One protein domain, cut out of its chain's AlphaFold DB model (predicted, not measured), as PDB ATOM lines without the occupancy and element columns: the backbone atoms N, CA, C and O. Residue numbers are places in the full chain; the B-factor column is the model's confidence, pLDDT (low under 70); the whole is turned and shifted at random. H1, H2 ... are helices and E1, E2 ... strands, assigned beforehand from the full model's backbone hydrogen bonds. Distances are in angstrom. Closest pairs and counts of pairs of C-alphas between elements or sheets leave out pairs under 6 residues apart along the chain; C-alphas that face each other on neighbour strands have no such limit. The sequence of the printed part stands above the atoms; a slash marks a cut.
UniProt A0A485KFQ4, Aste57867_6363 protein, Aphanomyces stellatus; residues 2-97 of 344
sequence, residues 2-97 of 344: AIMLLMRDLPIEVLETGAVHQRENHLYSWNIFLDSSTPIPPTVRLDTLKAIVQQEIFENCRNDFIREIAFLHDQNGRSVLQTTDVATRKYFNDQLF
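What this domain is: This is residues 2 to 97 of the 344 residues of the protein "Aste57867_6363 protein" of Aphanomyces stellatus (UniProt A0A485KFQ4). A compact cluster of short helices, in which H3 and H6 run side by side, H4 slants against H6 and meets the last residue of H3, and H1 packs on H3 away from H6. H2 and H5 make another side of the cluster, and the small strand hairpin E1 and E2 lies beside H4 at one end of the longest axis. The printed part has 96 residues with six named helices and two named strands, in the order H1 E1 E2 H2 H3 H4 H5 H6; the two strands form an antiparallel sheet, and the class is mostly helix. The whole is compact, with a radius of gyration of the C-alphas of 12.3 A, and rounded, spanning 36 by 27 by 26 A.

How they stand to each other: H1, residues 2 to 8, touches residues 48 to 52 of H3, residues 42 to 53, at a steep tilt of 41 degrees, the same way; their closest C-alphas, of Ile 3 and Thr 48, are 6.3 A apart. E1, residues 12 to 14, and E2, residues 20 to 22, are an antiparallel hairpin at 155 degrees, with N 13 and O 21 2.8 A apart and N 21 and O 13 2.9 A apart, within hydrogen-bond range. The closest C-alphas of E2 and H4, residues 62 to 70, are those of Val 20 and Asp 64, 6.6 A apart. H2, residues 29 to 34, only just touches H1, with 3 pairs of C-alphas within 8 A, the closest those of Leu 6 and Trp 30 at 6.4 A. H3 and H4 form a helical hairpin and only just touch, with 3 pairs of C-alphas within 8 A, through Val 53 of H3 alone; it is 6.4 A from Arg 62, C-alpha to C-alpha. H5, residues 80 to 83, only just touches H2, with 3 pairs of C-alphas within 8 A, the closest those of Asn 31 and Val 80 at 5.9 A. H6, residues 86 to 96, touches residues 42 to 46 of H3 at a shallow tilt of 25 degrees, the same way, with the C-alphas of Leu 46 and Thr 88 closest at 5.3 A. H6 also touches H4 at a steep tilt of 43 degrees, opposite ways, with the C-alphas of Ala 70 and Phe 92 closest at 6.5 A. H1 and H6 are apart. Every O i to N i+4 pair is within hydrogen-bond range in H1, H2, H3, H4 and H6; H5 is too short for such a pair.

Where its parts are: H1 begins at C-alpha 2, (6.342, 26.292, 20.055). H3 measures 16.7 A from C-alpha 42 to C-alpha 53, and H4 12.0 A. H6 measures 15.2 A and ends at C-alpha 96, (25.533, 40.032, 22.338).

The domain as a whole: The two C-alphas farthest apart, those of Thr 17 and Pro 39, are 37.3 A apart. The printed part has no cut and no long link. Its mean pLDDT is 92.8, and no printed residue is under 70.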
ATOM      1  N   ALA A   2       5.109  25.820  20.710       85.62
ATOM      2  CA  ALA A   2       6.342  26.292  20.055       85.62
ATOM      3  C   ALA A   2       7.637  25.910  20.802       85.62
ATOM      4  O   ALA A   2       8.522  25.322  20.195       85.62
ATOM      5  N   ILE A   3       7.700  26.136  22.124       92.25
ATOM      6  CA  ILE A   3       8.863  25.761  22.954       92.25
ATOM      7  C   ILE A   3       9.218  24.278  22.779       92.25
ATOM      8  O   ILE A   3      10.343  23.962  22.428       92.25
ATOM      9  N   MET A   4       8.259  23.361  22.951       91.69
ATOM     10  CA  MET A   4       8.524  21.918  22.825       91.69
ATOM     11  C   MET A   4       9.050  21.527  21.438       91.69
ATOM     12  O   MET A   4       9.893  20.642  21.336       91.69
ATOM     13  N   LEU A   5       8.563  22.179  20.378       92.06
ATOM     14  CA  LEU A   5       9.015  21.921  19.012       92.06
ATOM     15  C   LEU A   5      10.459  22.395  18.810       92.06
ATOM     16  O   LEU A   5      11.289  21.621  18.344       92.06
ATOM     17  N   LEU A   6      10.769  23.625  19.227       94.56
ATOM     18  CA  LEU A   6      12.114  24.197  19.119       94.56
ATOM     19  C   LEU A   6      13.139  23.453  19.978       94.56
ATOM     20  O   LEU A   6      14.258  23.222  19.531       94.56
ATOM     21  N   MET A   7      12.751  23.020  21.178       92.75
ATOM     22  CA  MET A   7      13.613  22.225  22.056       92.75
ATOM     23  C   MET A   7      13.907  20.837  21.478       92.75
ATOM     24  O   MET A   7      14.994  20.304  21.679       92.75
ATOM     25  N   ARG A   8      12.960  20.243  20.737       92.38
ATOM     26  CA  ARG A   8      13.167  18.956  20.058       92.38
ATOM     27  C   ARG A   8      14.117  19.078  18.863       92.38
ATOM     28  O   ARG A   8      14.847  18.132  18.577       92.38
ATOM     29  N   ASP A   9      14.109  20.226  18.195       94.12
ATOM     30  CA  ASP A   9      14.958  20.540  17.042       94.12
ATOM     31  C   ASP A   9      16.049  21.565  17.389       94.12
ATOM     32  O   ASP A   9      16.277  22.528  16.659       94.12
ATOM     33  N   LEU A  10      16.694  21.401  18.549       92.50
ATOM     34  CA  LEU A  10      17.762  22.297  18.990       92.50
ATOM     35  C   LEU A  10      18.928  22.265  17.976       92.50
ATOM     36  O   LEU A  10      19.442  21.176  17.706       92.50
ATOM     37  N   PRO A  11      19.391  23.410  17.443       92.00
ATOM     38  CA  PRO A  11      20.446  23.461  16.427       92.00
ATOM     39  C   PRO A  11      21.840  23.300  17.033       92.00
ATOM     40  O   PRO A  11      22.841  23.352  16.327       92.00
ATOM     41  N   ILE A  12      21.900  23.110  18.347       92.19
ATOM     42  CA  ILE A  12      23.117  22.999  19.128       92.19
ATOM     43  C   ILE A  12      23.032  21.813  20.089       92.19
ATOM     44  O   ILE A  12      21.947  21.322  20.409       92.19
ATOM     45  N   GLU A  13      24.184  21.376  20.567       90.56
ATOM     46  CA  GLU A  13      24.361  20.445  21.669       90.56
ATOM     47  C   GLU A  13      25.132  21.158  22.781       90.56
ATOM     48  O   GLU A  13      26.135  21.822  22.515       90.56
ATOM     49  N   VAL A  14      24.637  21.047  24.014       87.50
ATOM     50  CA  VAL A  14      25.300  21.584  25.206       87.50
ATOM     51  C   VAL A  14      25.985  20.421  25.905       87.50
ATOM     52  O   VAL A  14      25.318  19.491  26.360       87.50
ATOM     53  N   LEU A  15      27.313  20.452  25.961       84.44
ATOM     54  CA  LEU A  15      28.105  19.437  26.650       84.44
ATOM     55  C   LEU A  15      28.042  19.639  28.168       84.44
ATOM     56  O   LEU A  15      27.781  20.739  28.652       84.44
ATOM     57  N   GLU A  16      28.379  18.602  28.937       78.00
ATOM     58  CA  GLU A  16      28.480  18.690  30.407       78.00
ATOM     59  C   GLU A  16      29.476  19.766  30.876       78.00
ATOM     60  O   GLU A  16      29.350  20.309  31.969       78.00
ATOM     61  N   THR A  17      30.451  20.109  30.030       77.88
ATOM     62  CA  THR A  17      31.428  21.181  30.266       77.88
ATOM     63  C   THR A  17      30.847  22.589  30.107       77.88
ATOM     64  O   THR A  17      31.547  23.560  30.383       77.88
ATOM     65  N   GLY A  18      29.603  22.718  29.634       76.12
ATOM     66  CA  GLY A  18      28.970  23.985  29.259       76.12
ATOM     67  C   GLY A  18      29.309  24.458  27.843       76.12
ATOM     68  O   GLY A  18      28.750  25.453  27.391       76.12
ATOM     69  N   ALA A  19      30.189  23.754  27.123       83.44
ATOM     70  CA  ALA A  19      30.518  24.091  25.744       83.44
ATOM     71  C   ALA A  19      29.329  23.834  24.807       83.44
ATOM     72  O   ALA A  19      28.632  22.823  24.931       83.44
ATOM     73  N   VAL A  20      29.133  24.741  23.850       87.94
ATOM     74  CA  VAL A  20      28.058  24.675  22.857       87.94
ATOM     75  C   VAL A  20      28.637  24.301  21.493       87.94
ATOM     76  O   VAL A  20      29.577  24.933  21.020       87.94
ATOM     77  N   HIS A  21      28.061  23.286  20.849       87.44
ATOM     78  CA  HIS A  21      28.433  22.857  19.498       87.44
ATOM     79  C   HIS A  21      27.233  22.896  18.564       87.44
ATOM     80  O   HIS A  21      26.139  22.509  18.961       87.44
ATOM     81  N   GLN A  22      27.430  23.298  17.311       86.75
ATOM     82  CA  GLN A  22      26.378  23.206  16.297       86.75
ATOM     83  C   GLN A  22      26.088  21.746  15.928       86.75
ATOM     84  O   GLN A  22      26.996  20.925  15.797       86.75
ATOM     85  N   ARG A  23      24.808  21.427  15.728       90.62
ATOM     86  CA  ARG A  23      24.333  20.116  15.275       90.62
ATOM     87  C   ARG A  23      23.996  20.178  13.794       90.62
ATOM     88  O   ARG A  23      23.055  20.850  13.417       90.62
ATOM     89  N   GLU A  24      24.657  19.395  12.954       82.25
ATOM     90  CA  GLU A  24      24.401  19.434  11.500       82.25
ATOM     91  C   GLU A  24      23.020  18.877  11.086       82.25
ATOM     92  O   GLU A  24      22.514  19.192  10.014       82.25
ATOM     93  N   ASN A  25      22.379  18.073  11.942       84.06
ATOM     94  CA  ASN A  25      21.154  17.332  11.616       84.06
ATOM     95  C   ASN A  25      19.852  17.999  12.110       84.06
ATOM     96  O   ASN A  25      18.867  17.295  12.352       84.06
ATOM     97  N   HIS A  26      19.831  19.318  12.323       87.19
ATOM     98  CA  HIS A  26      18.602  20.033  12.702       87.19
ATOM     99  C   HIS A  26      17.716  20.336  11.476       87.19
ATOM    100  O   HIS A  26      18.187  20.458  10.347       87.19
ATOM    101  N   LEU A  27      16.408  20.490  11.677       91.44
ATOM    102  CA  LEU A  27      15.403  20.690  10.620       91.44
ATOM    103  C   LEU A  27      15.133  22.174  10.317       91.44
ATOM    104  O   LEU A  27      14.052  22.534   9.853       91.44
ATOM    105  N   TYR A  28      16.105  23.047  10.593       92.44
ATOM    106  CA  TYR A  28      15.991  24.512  10.474       92.44
ATOM    107  C   TYR A  28      14.763  25.126  11.179       92.44
ATOM    108  O   TYR A  28      14.359  26.244  10.848       92.44
ATOM    109  N   SER A  29      14.167  24.446  12.175       94.88
ATOM    110  CA  SER A  29      12.936  24.928  12.825       94.88
ATOM    111  C   SER A  29      13.139  26.288  13.488       94.88
ATOM    112  O   SER A  29      12.231  27.116  13.488       94.88
ATOM    113  N   TRP A  30      14.342  26.539  14.010       96.12
ATOM    114  CA  TRP A  30      14.730  27.819  14.598       96.12
ATOM    115  C   TRP A  30      14.793  28.942  13.566       96.12
ATOM    116  O   TRP A  30      14.201  29.996  13.799       96.12
ATOM    117  N   ASN A  31      15.423  28.711  12.409       95.88
ATOM    118  CA  ASN A  31      15.451  29.688  11.318       95.88
ATOM    119  C   ASN A  31      14.030  30.019  10.853       95.88
ATOM    120  O   ASN A  31      13.682  31.189  10.777       95.88
ATOM    121  N   ILE A  32      13.189  29.006  10.615       95.38
ATOM    122  CA  ILE A  32      11.805  29.199  10.150       95.38
ATOM    123  C   ILE A  32      10.975  29.952  11.195       95.38
ATOM    124  O   ILE A  32      10.239  30.877  10.856       95.38
ATOM    125  N   PHE A  33      11.079  29.570  12.470       97.06
ATOM    126  CA  PHE A  33      10.325  30.210  13.543       97.06
ATOM    127  C   PHE A  33      10.718  31.681  13.721       97.06
ATOM    128  O   PHE A  33       9.847  32.539  13.885       97.06
ATOM    129  N   LEU A  34      12.022  31.973  13.678       97.12
ATOM    130  CA  LEU A  34      12.551  33.312  13.919       97.12
ATOM    131  C   LEU A  34      12.519  34.217  12.682       97.12
ATOM    132  O   LEU A  34      12.531  35.431  12.868       97.12
ATOM    133  N   ASP A  35      12.420  33.678  11.463       96.94
ATOM    134  CA  ASP A  35      12.286  34.461  10.229       96.94
ATOM    135  C   ASP A  35      10.990  35.290  10.262       96.94
ATOM    136  O   ASP A  35       9.895  34.786  10.543       96.94
ATOM    137  N   SER A  36      11.122  36.591   9.999       96.44
ATOM    138  CA  SER A  36      10.024  37.559  10.025       96.44
ATOM    139  C   SER A  36       8.978  37.335   8.930       96.44
ATOM    140  O   SER A  36       7.831  37.745   9.110       96.44
ATOM    141  N   SER A  37       9.332  36.652   7.836       95.12
ATOM    142  CA  SER A  37       8.409  36.301   6.747       95.12
ATOM    143  C   SER A  37       7.419  35.195   7.126       95.12
ATOM    144  O   SER A  37       6.340  35.095   6.538       95.12
ATOM    145  N   THR A  38       7.739  34.389   8.140       94.81
ATOM    146  CA  THR A  38       6.825  33.377   8.670       94.81
ATOM    147  C   THR A  38       5.623  34.068   9.341       94.81
ATOM    148  O   THR A  38       5.801  35.061  10.046       94.81
ATOM    149  N   PRO A  39       4.377  33.588   9.188       95.44
ATOM    150  CA  PRO A  39       3.189  34.245   9.748       95.44
ATOM    151  C   PRO A  39       3.014  33.983  11.260       95.44
ATOM    152  O   PRO A  39       1.967  33.532  11.717       95.44
ATOM    153  N   ILE A  40       4.053  34.250  12.054       95.12
ATOM    154  CA  ILE A  40       4.051  34.179  13.521       95.12
ATOM    155  C   ILE A  40       4.068  35.616  14.067       95.12
ATOM    156  O   ILE A  40       4.807  36.454  13.545       95.12
ATOM    157  N   PRO A  41       3.289  35.950  15.112       96.25
ATOM    158  CA  PRO A  41       3.370  37.270  15.731       96.25
ATOM    159  C   PRO A  41       4.771  37.546  16.323       96.25
ATOM    160  O   PRO A  41       5.309  36.673  17.008       96.25
ATOM    161  N   PRO A  42       5.359  38.746  16.137       96.19
ATOM    162  CA  PRO A  42       6.671  39.100  16.705       96.19
ATOM    163  C   PRO A  42       6.775  38.897  18.223       96.19
ATOM    164  O   PRO A  42       7.786  38.409  18.720       96.19
ATOM    165  N   THR A  43       5.702  39.188  18.963       96.88
ATOM    166  CA  THR A  43       5.638  38.962  20.416       96.88
ATOM    167  C   THR A  43       5.803  37.488  20.766       96.88
ATOM    168  O   THR A  43       6.599  37.145  21.631       96.88
ATOM    169  N   VAL A  44       5.137  36.596  20.028       96.69
ATOM    170  CA  VAL A  44       5.246  35.146  20.230       96.69
ATOM    171  C   VAL A  44       6.669  34.659  19.959       96.69
ATOM    172  O   VAL A  44       7.155  33.812  20.710       96.69
ATOM    173  N   ARG A  45       7.357  35.193  18.937       96.50
ATOM    174  CA  ARG A  45       8.769  34.860  18.676       96.50
ATOM    175  C   ARG A  45       9.655  35.237  19.852       96.50
ATOM    176  O   ARG A  45      10.345  34.377  20.400       96.50
ATOM    177  N   LEU A  46       9.593  36.507  20.245       97.56
ATOM    178  CA  LEU A  46      10.440  37.069  21.285       97.56
ATOM    179  C   LEU A  46      10.197  36.407  22.645       97.56
ATOM    180  O   LEU A  46      11.153  36.032  23.321       97.56
ATOM    181  N   ASP A  47       8.937  36.230  23.035       97.75
ATOM    182  CA  ASP A  47       8.583  35.620  24.318       97.75
ATOM    183  C   ASP A  47       8.996  34.145  24.361       97.75
ATOM    184  O   ASP A  47       9.503  33.673  25.378       97.75
ATOM    185  N   THR A  48       8.859  33.426  23.240       97.69
ATOM    186  CA  THR A  48       9.330  32.038  23.128       97.69
ATOM    187  C   THR A  48      10.849  31.957  23.257       97.69
ATOM    188  O   THR A  48      11.345  31.129  24.018       97.69
ATOM    189  N   LEU A  49      11.591  32.824  22.558       96.94
ATOM    190  CA  LEU A  49      13.050  32.879  22.648       96.94
ATOM    191  C   LEU A  49      13.502  33.169  24.085       96.94
ATOM    192  O   LEU A  49      14.307  32.419  24.631       96.94
ATOM    193  N   LYS A  50      12.935  34.201  24.722       96.88
ATOM    194  CA  LYS A  50      13.233  34.555  26.118       96.88
ATOM    195  C   LYS A  50      12.945  33.402  27.076       96.88
ATOM    196  O   LYS A  50      13.775  33.105  27.931       96.88
ATOM    197  N   ALA A  51      11.802  32.735  26.915       96.75
ATOM    198  CA  ALA A  51      11.436  31.593  27.743       96.75
ATOM    199  C   ALA A  51      12.409  30.414  27.576       96.75
ATOM    200  O   ALA A  51      12.681  29.714  28.546       96.75
ATOM    201  N   ILE A  52      12.950  30.189  26.371       95.81
ATOM    202  CA  ILE A  52      13.943  29.131  26.137       95.81
ATOM    203  C   ILE A  52      15.298  29.502  26.744       95.81
ATOM    204  O   ILE A  52      15.852  28.696  27.481       95.81
ATOM    205  N   VAL A  53      15.794  30.721  26.515       94.44
ATOM    206  CA  VAL A  53      17.073  31.214  27.074       94.44
ATOM    207  C   VAL A  53      17.110  31.128  28.608       94.44
ATOM    208  O   VAL A  53      18.168  30.937  29.210       94.44
ATOM    209  N   GLN A  54      15.953  31.268  29.260       94.25
ATOM    210  CA  GLN A  54      15.821  31.203  30.715       94.25
ATOM    211  C   GLN A  54      15.800  29.779  31.290       94.25
ATOM    212  O   GLN A  54      15.822  29.640  32.510       94.25
ATOM    213  N   GLN A  55      15.773  28.728  30.464       93.62
ATOM    214  CA  GLN A  55      15.799  27.353  30.965       93.62
ATOM    215  C   GLN A  55      17.131  27.026  31.654       93.62
ATOM    216  O   GLN A  55      18.196  27.471  31.226       93.62
ATOM    217  N   GLU A  56      17.061  26.200  32.701       91.81
ATOM    218  CA  GLU A  56      18.210  25.803  33.532       91.81
ATOM    219  C   GLU A  56      19.336  25.163  32.711       91.81
ATOM    220  O   GLU A  56      20.510  25.406  32.974       91.81
ATOM    221  N   ILE A  57      18.994  24.426  31.648       89.81
ATOM    222  CA  ILE A  57      19.982  23.760  30.789       89.81
ATOM    223  C   ILE A  57      20.946  24.731  30.089       89.81
ATOM    224  O   ILE A  57      22.007  24.306  29.642       89.81
ATOM    225  N   PHE A  58      20.592  26.017  29.989       91.69
ATOM    226  CA  PHE A  58      21.434  27.044  29.375       91.69
ATOM    227  C   PHE A  58      22.083  27.975  30.392       91.69
ATOM    228  O   PHE A  58      22.803  28.879  29.985       91.69
ATOM    229  N   GLU A  59      21.852  27.802  31.697       89.88
ATOM    230  CA  GLU A  59      22.281  28.759  32.724       89.88
ATOM    231  C   GLU A  59      23.778  29.096  32.652       89.88
ATOM    232  O   GLU A  59      24.142  30.269  32.736       89.88
ATOM    233  N   ASN A  60      24.617  28.093  32.383       87.62
ATOM    234  CA  ASN A  60      26.073  28.237  32.295       87.62
ATOM    235  C   ASN A  60      26.590  28.617  30.898       87.62
ATOM    236  O   ASN A  60      27.774  28.901  30.751       87.62
ATOM    237  N   CYS A  61      25.732  28.627  29.875       90.38
ATOM    238  CA  CYS A  61      26.123  28.864  28.484       90.38
ATOM    239  C   CYS A  61      25.174  29.830  27.755       90.38
ATOM    240  O   CYS A  61      25.074  29.793  26.530       90.38
ATOM    241  N   ARG A  62      24.440  30.694  28.480       91.56
ATOM    242  CA  ARG A  62      23.415  31.581  27.886       91.56
ATOM    243  C   ARG A  62      23.982  32.460  26.772       91.56
ATOM    244  O   ARG A  62      23.342  32.610  25.738       91.56
ATOM    245  N   ASN A  63      25.171  33.023  26.971       89.19
ATOM    246  CA  ASN A  63      25.796  33.904  25.982       89.19
ATOM    247  C   ASN A  63      26.159  33.145  24.702       89.19
ATOM    248  O   ASN A  63      25.856  33.621  23.607       89.19
ATOM    249  N   ASP A  64      26.736  31.952  24.840       91.00
ATOM    250  CA  ASP A  64      27.096  31.098  23.708       91.00
ATOM    251  C   ASP A  64      25.845  30.590  22.993       91.00
ATOM    252  O   ASP A  64      25.753  30.680  21.776       91.00
ATOM    253  N   PHE A  65      24.821  30.179  23.746       93.62
ATOM    254  CA  PHE A  65      23.510  29.824  23.208       93.62
ATOM    255  C   PHE A  65      22.935  30.947  22.339       93.62
ATOM    256  O   PHE A  65      22.596  30.733  21.179       93.62
ATOM    257  N   ILE A  66      22.837  32.162  22.885       95.12
ATOM    258  CA  ILE A  66      22.285  33.318  22.170       95.12
ATOM    259  C   ILE A  66      23.117  33.620  20.922       95.12
ATOM    260  O   ILE A  66      22.538  33.903  19.872       95.12
ATOM    261  N   ARG A  67      24.450  33.543  21.018       94.19
ATOM    262  CA  ARG A  67      25.366  33.771  19.894       94.19
ATOM    263  C   ARG A  67      25.122  32.753  18.785       94.19
ATOM    264  O   ARG A  67      24.904  33.155  17.645       94.19
ATOM    265  N   GLU A  68      25.080  31.470  19.120       94.00
ATOM    266  CA  GLU A  68      24.840  30.400  18.152       94.00
ATOM    267  C   GLU A  68      23.472  30.531  17.480       94.00
ATOM    268  O   GLU A  68      23.378  30.446  16.258       94.00
ATOM    269  N   ILE A  69      22.411  30.826  18.240       96.00
ATOM    270  CA  ILE A  69      21.083  31.033  17.652       96.00
ATOM    271  C   ILE A  69      21.060  32.270  16.744       96.00
ATOM    272  O   ILE A  69      20.491  32.203  15.657       96.00
ATOM    273  N   ALA A  70      21.667  33.387  17.150       95.88
ATOM    274  CA  ALA A  70      21.667  34.620  16.361       95.88
ATOM    275  C   ALA A  70      22.376  34.452  15.007       95.88
ATOM    276  O   ALA A  70      21.915  34.986  13.994       95.88
ATOM    277  N   PHE A  71      23.477  33.698  14.981       94.88
ATOM    278  CA  PHE A  71      24.284  33.463  13.780       94.88
ATOM    279  C   PHE A  71      23.953  32.152  13.058       94.88
ATOM    280  O   PHE A  71      24.633  31.796  12.097       94.88
ATOM    281  N   LEU A  72      22.889  31.454  13.462       94.69
ATOM    282  CA  LEU A  72      22.433  30.246  12.788       94.69
ATOM    283  C   LEU A  72      21.992  30.564  11.355       94.69
ATOM    284  O   LEU A  72      21.133  31.423  11.148       94.69
ATOM    285  N   HIS A  73      22.532  29.842  10.375       94.25
ATOM    286  CA  HIS A  73      22.248  30.065   8.957       94.25
ATOM    287  C   HIS A  73      21.103  29.182   8.450       94.25
ATOM    288  O   HIS A  73      20.998  28.010   8.808       94.25
ATOM    289  N   ASP A  74      20.238  29.749   7.612       92.62
ATOM    290  CA  ASP A  74      19.237  28.991   6.865       92.62
ATOM    291  C   ASP A  74      19.857  28.293   5.638       92.62
ATOM    292  O   ASP A  74      21.052  28.405   5.356       92.62
ATOM    293  N   GLN A  75      19.028  27.591   4.864       89.81
ATOM    294  CA  GLN A  75      19.448  26.898   3.636       89.81
ATOM    295  C   GLN A  75      20.028  27.832   2.556       89.81
ATOM    296  O   GLN A  75      20.699  27.364   1.642       89.81
ATOM    297  N   ASN A  76      19.777  29.139   2.655       91.19
ATOM    298  CA  ASN A  76      20.274  30.158   1.735       91.19
ATOM    299  C   ASN A  76      21.499  30.898   2.298       91.19
ATOM    300  O   ASN A  76      21.934  31.887   1.711       91.19
ATOM    301  N   GLY A  77      22.039  30.463   3.442       91.00
ATOM    302  CA  GLY A  77      23.170  31.114   4.097       91.00
ATOM    303  C   GLY A  77      22.818  32.436   4.783       91.00
ATOM    304  O   GLY A  77      23.716  33.230   5.050       91.00
ATOM    305  N   ARG A  78      21.538  32.708   5.068       92.31
ATOM    306  CA  ARG A  78      21.105  33.904   5.812       92.31
ATOM    307  C   ARG A  78      21.037  33.586   7.299       92.31
ATOM    308  O   ARG A  78      20.428  32.590   7.688       92.31
ATOM    309  N   SER A  79      21.626  34.435   8.131       95.25
ATOM    310  CA  SER A  79      21.574  34.272   9.588       95.25
ATOM    311  C   SER A  79      20.210  34.666  10.171       95.25
ATOM    312  O   SER A  79      19.510  35.523   9.625       95.25
ATOM    313  N   VAL A  80      19.854  34.103  11.329       96.62
ATOM    314  CA  VAL A  80      18.675  34.518  12.114       96.62
ATOM    315  C   VAL A  80      18.682  36.021  12.396       96.62
ATOM    316  O   VAL A  80      17.648  36.679  12.273       96.62
ATOM    317  N   LEU A  81      19.843  36.592  12.729       94.81
ATOM    318  CA  LEU A  81      19.977  38.021  13.015       94.81
ATOM    319  C   LEU A  81      19.550  38.901  11.823       94.81
ATOM    320  O   LEU A  81      18.978  39.978  12.020       94.81
ATOM    321  N   GLN A  82      19.775  38.424  10.592       92.25
ATOM    322  CA  GLN A  82      19.383  39.105   9.353       92.25
ATOM    323  C   GLN A  82      17.889  38.956   9.036       92.25
ATOM    324  O   GLN A  82      17.278  39.907   8.549       92.25
ATOM    325  N   THR A  83      17.287  37.792   9.294       95.31
ATOM    326  CA  THR A  83      15.913  37.489   8.849       95.31
ATOM    327  C   THR A  83      14.840  37.773   9.896       95.31
ATOM    328  O   THR A  83      13.665  37.913   9.544       95.31
ATOM    329  N   THR A  84      15.209  37.875  11.174       97.06
ATOM    330  CA  THR A  84      14.245  38.062  12.264       97.06
ATOM    331  C   THR A  84      13.653  39.470  12.330       97.06
ATOM    332  O   THR A  84      14.146  40.408  11.699       97.06
ATOM    333  N   ASP A  85      12.562  39.623  13.081       96.38
ATOM    334  CA  ASP A  85      11.871  40.898  13.259       96.38
ATOM    335  C   ASP A  85      12.667  41.887  14.133       96.38
ATOM    336  O   ASP A  85      13.604  41.522  14.842       96.38
ATOM    337  N   VAL A  86      12.280  43.167  14.098       93.62
ATOM    338  CA  VAL A  86      13.003  44.257  14.778       93.62
ATOM    339  C   VAL A  86      13.119  44.038  16.291       93.62
ATOM    340  O   VAL A  86      14.178  44.305  16.858       93.62
ATOM    341  N   ALA A  87      12.068  43.547  16.955       96.69
ATOM    342  CA  ALA A  87      12.069  43.378  18.408       96.69
ATOM    343  C   ALA A  87      12.967  42.206  18.829       96.69
ATOM    344  O   ALA A  87      13.754  42.332  19.770       96.69
ATOM    345  N   THR A  88      12.900  41.099  18.089       97.56
ATOM    346  CA  THR A  88      13.763  39.932  18.300       97.56
ATOM    347  C   THR A  88      15.230  40.248  17.992       97.56
ATOM    348  O   THR A  88      16.110  39.918  18.785       97.56
ATOM    349  N   ARG A  89      15.509  40.979  16.904       96.25
ATOM    350  CA  ARG A  89      16.866  41.439  16.566       96.25
ATOM    351  C   ARG A  89      17.440  42.351  17.644       96.25
ATOM    352  O   ARG A  89      18.595  42.189  18.027       96.25
ATOM    353  N   LYS A  90      16.630  43.283  18.162       94.94
ATOM    354  CA  LYS A  90      17.041  44.153  19.268       94.94
ATOM    355  C   LYS A  90      17.434  43.325  20.491       94.94
ATOM    356  O   LYS A  90      18.481  43.583  21.069       94.94
ATOM    357  N   TYR A  91      16.635  42.319  20.847       96.88
ATOM    358  CA  TYR A  91      16.963  41.430  21.958       96.88
ATOM    359  C   TYR A  91      18.299  40.710  21.746       96.88
ATOM    360  O   TYR A  91      19.132  40.755  22.641       96.88
ATOM    361  N   PHE A  92      18.556  40.124  20.570       96.81
ATOM    362  CA  PHE A  92      19.863  39.518  20.284       96.81
ATOM    363  C   PHE A  92      21.010  40.516  20.445       96.81
ATOM    364  O   PHE A  92      21.973  40.232  21.152       96.81
ATOM    365  N   ASN A  93      20.891  41.701  19.846       95.19
ATOM    366  CA  ASN A  93      21.922  42.727  19.944       95.19
ATOM    367  C   ASN A  93      22.176  43.145  21.399       95.19
ATOM    368  O   ASN A  93      23.330  43.190  21.812       95.19
ATOM    369  N   ASP A  94      21.122  43.390  22.186       94.00
ATOM    370  CA  ASP A  94      21.215  43.763  23.606       94.00
ATOM    371  C   ASP A  94      21.905  42.684  24.460       94.00
ATOM    372  O   ASP A  94      22.439  42.991  25.523       94.00
ATOM    373  N   GLN A  95      21.864  41.419  24.036       93.12
ATOM    374  CA  GLN A  95      22.520  40.306  24.727       93.12
ATOM    375  C   GLN A  95      23.958  40.072  24.241       93.12
ATOM    376  O   GLN A  95      24.799  39.630  25.017       93.12
ATOM    377  N   LEU A  96      24.248  40.351  22.967       92.50
ATOM    378  CA  LEU A  96      25.533  40.032  22.338       92.50
ATOM    379  C   LEU A  96      26.535  41.184  22.348       92.50
ATOM    380  O   LEU A  96      27.743  40.946  22.347       92.50
ATOM    381  N   PHE A  97      26.053  42.422  22.310       94.62
ATOM    382  CA  PHE A  97      26.877  43.596  22.058       94.62
ATOM    383  C   PHE A  97      26.769  44.599  23.199       94.62
ATOM    384  O   PHE A  97      25.702  44.829  23.769       94.62
TER     385      PHE A  97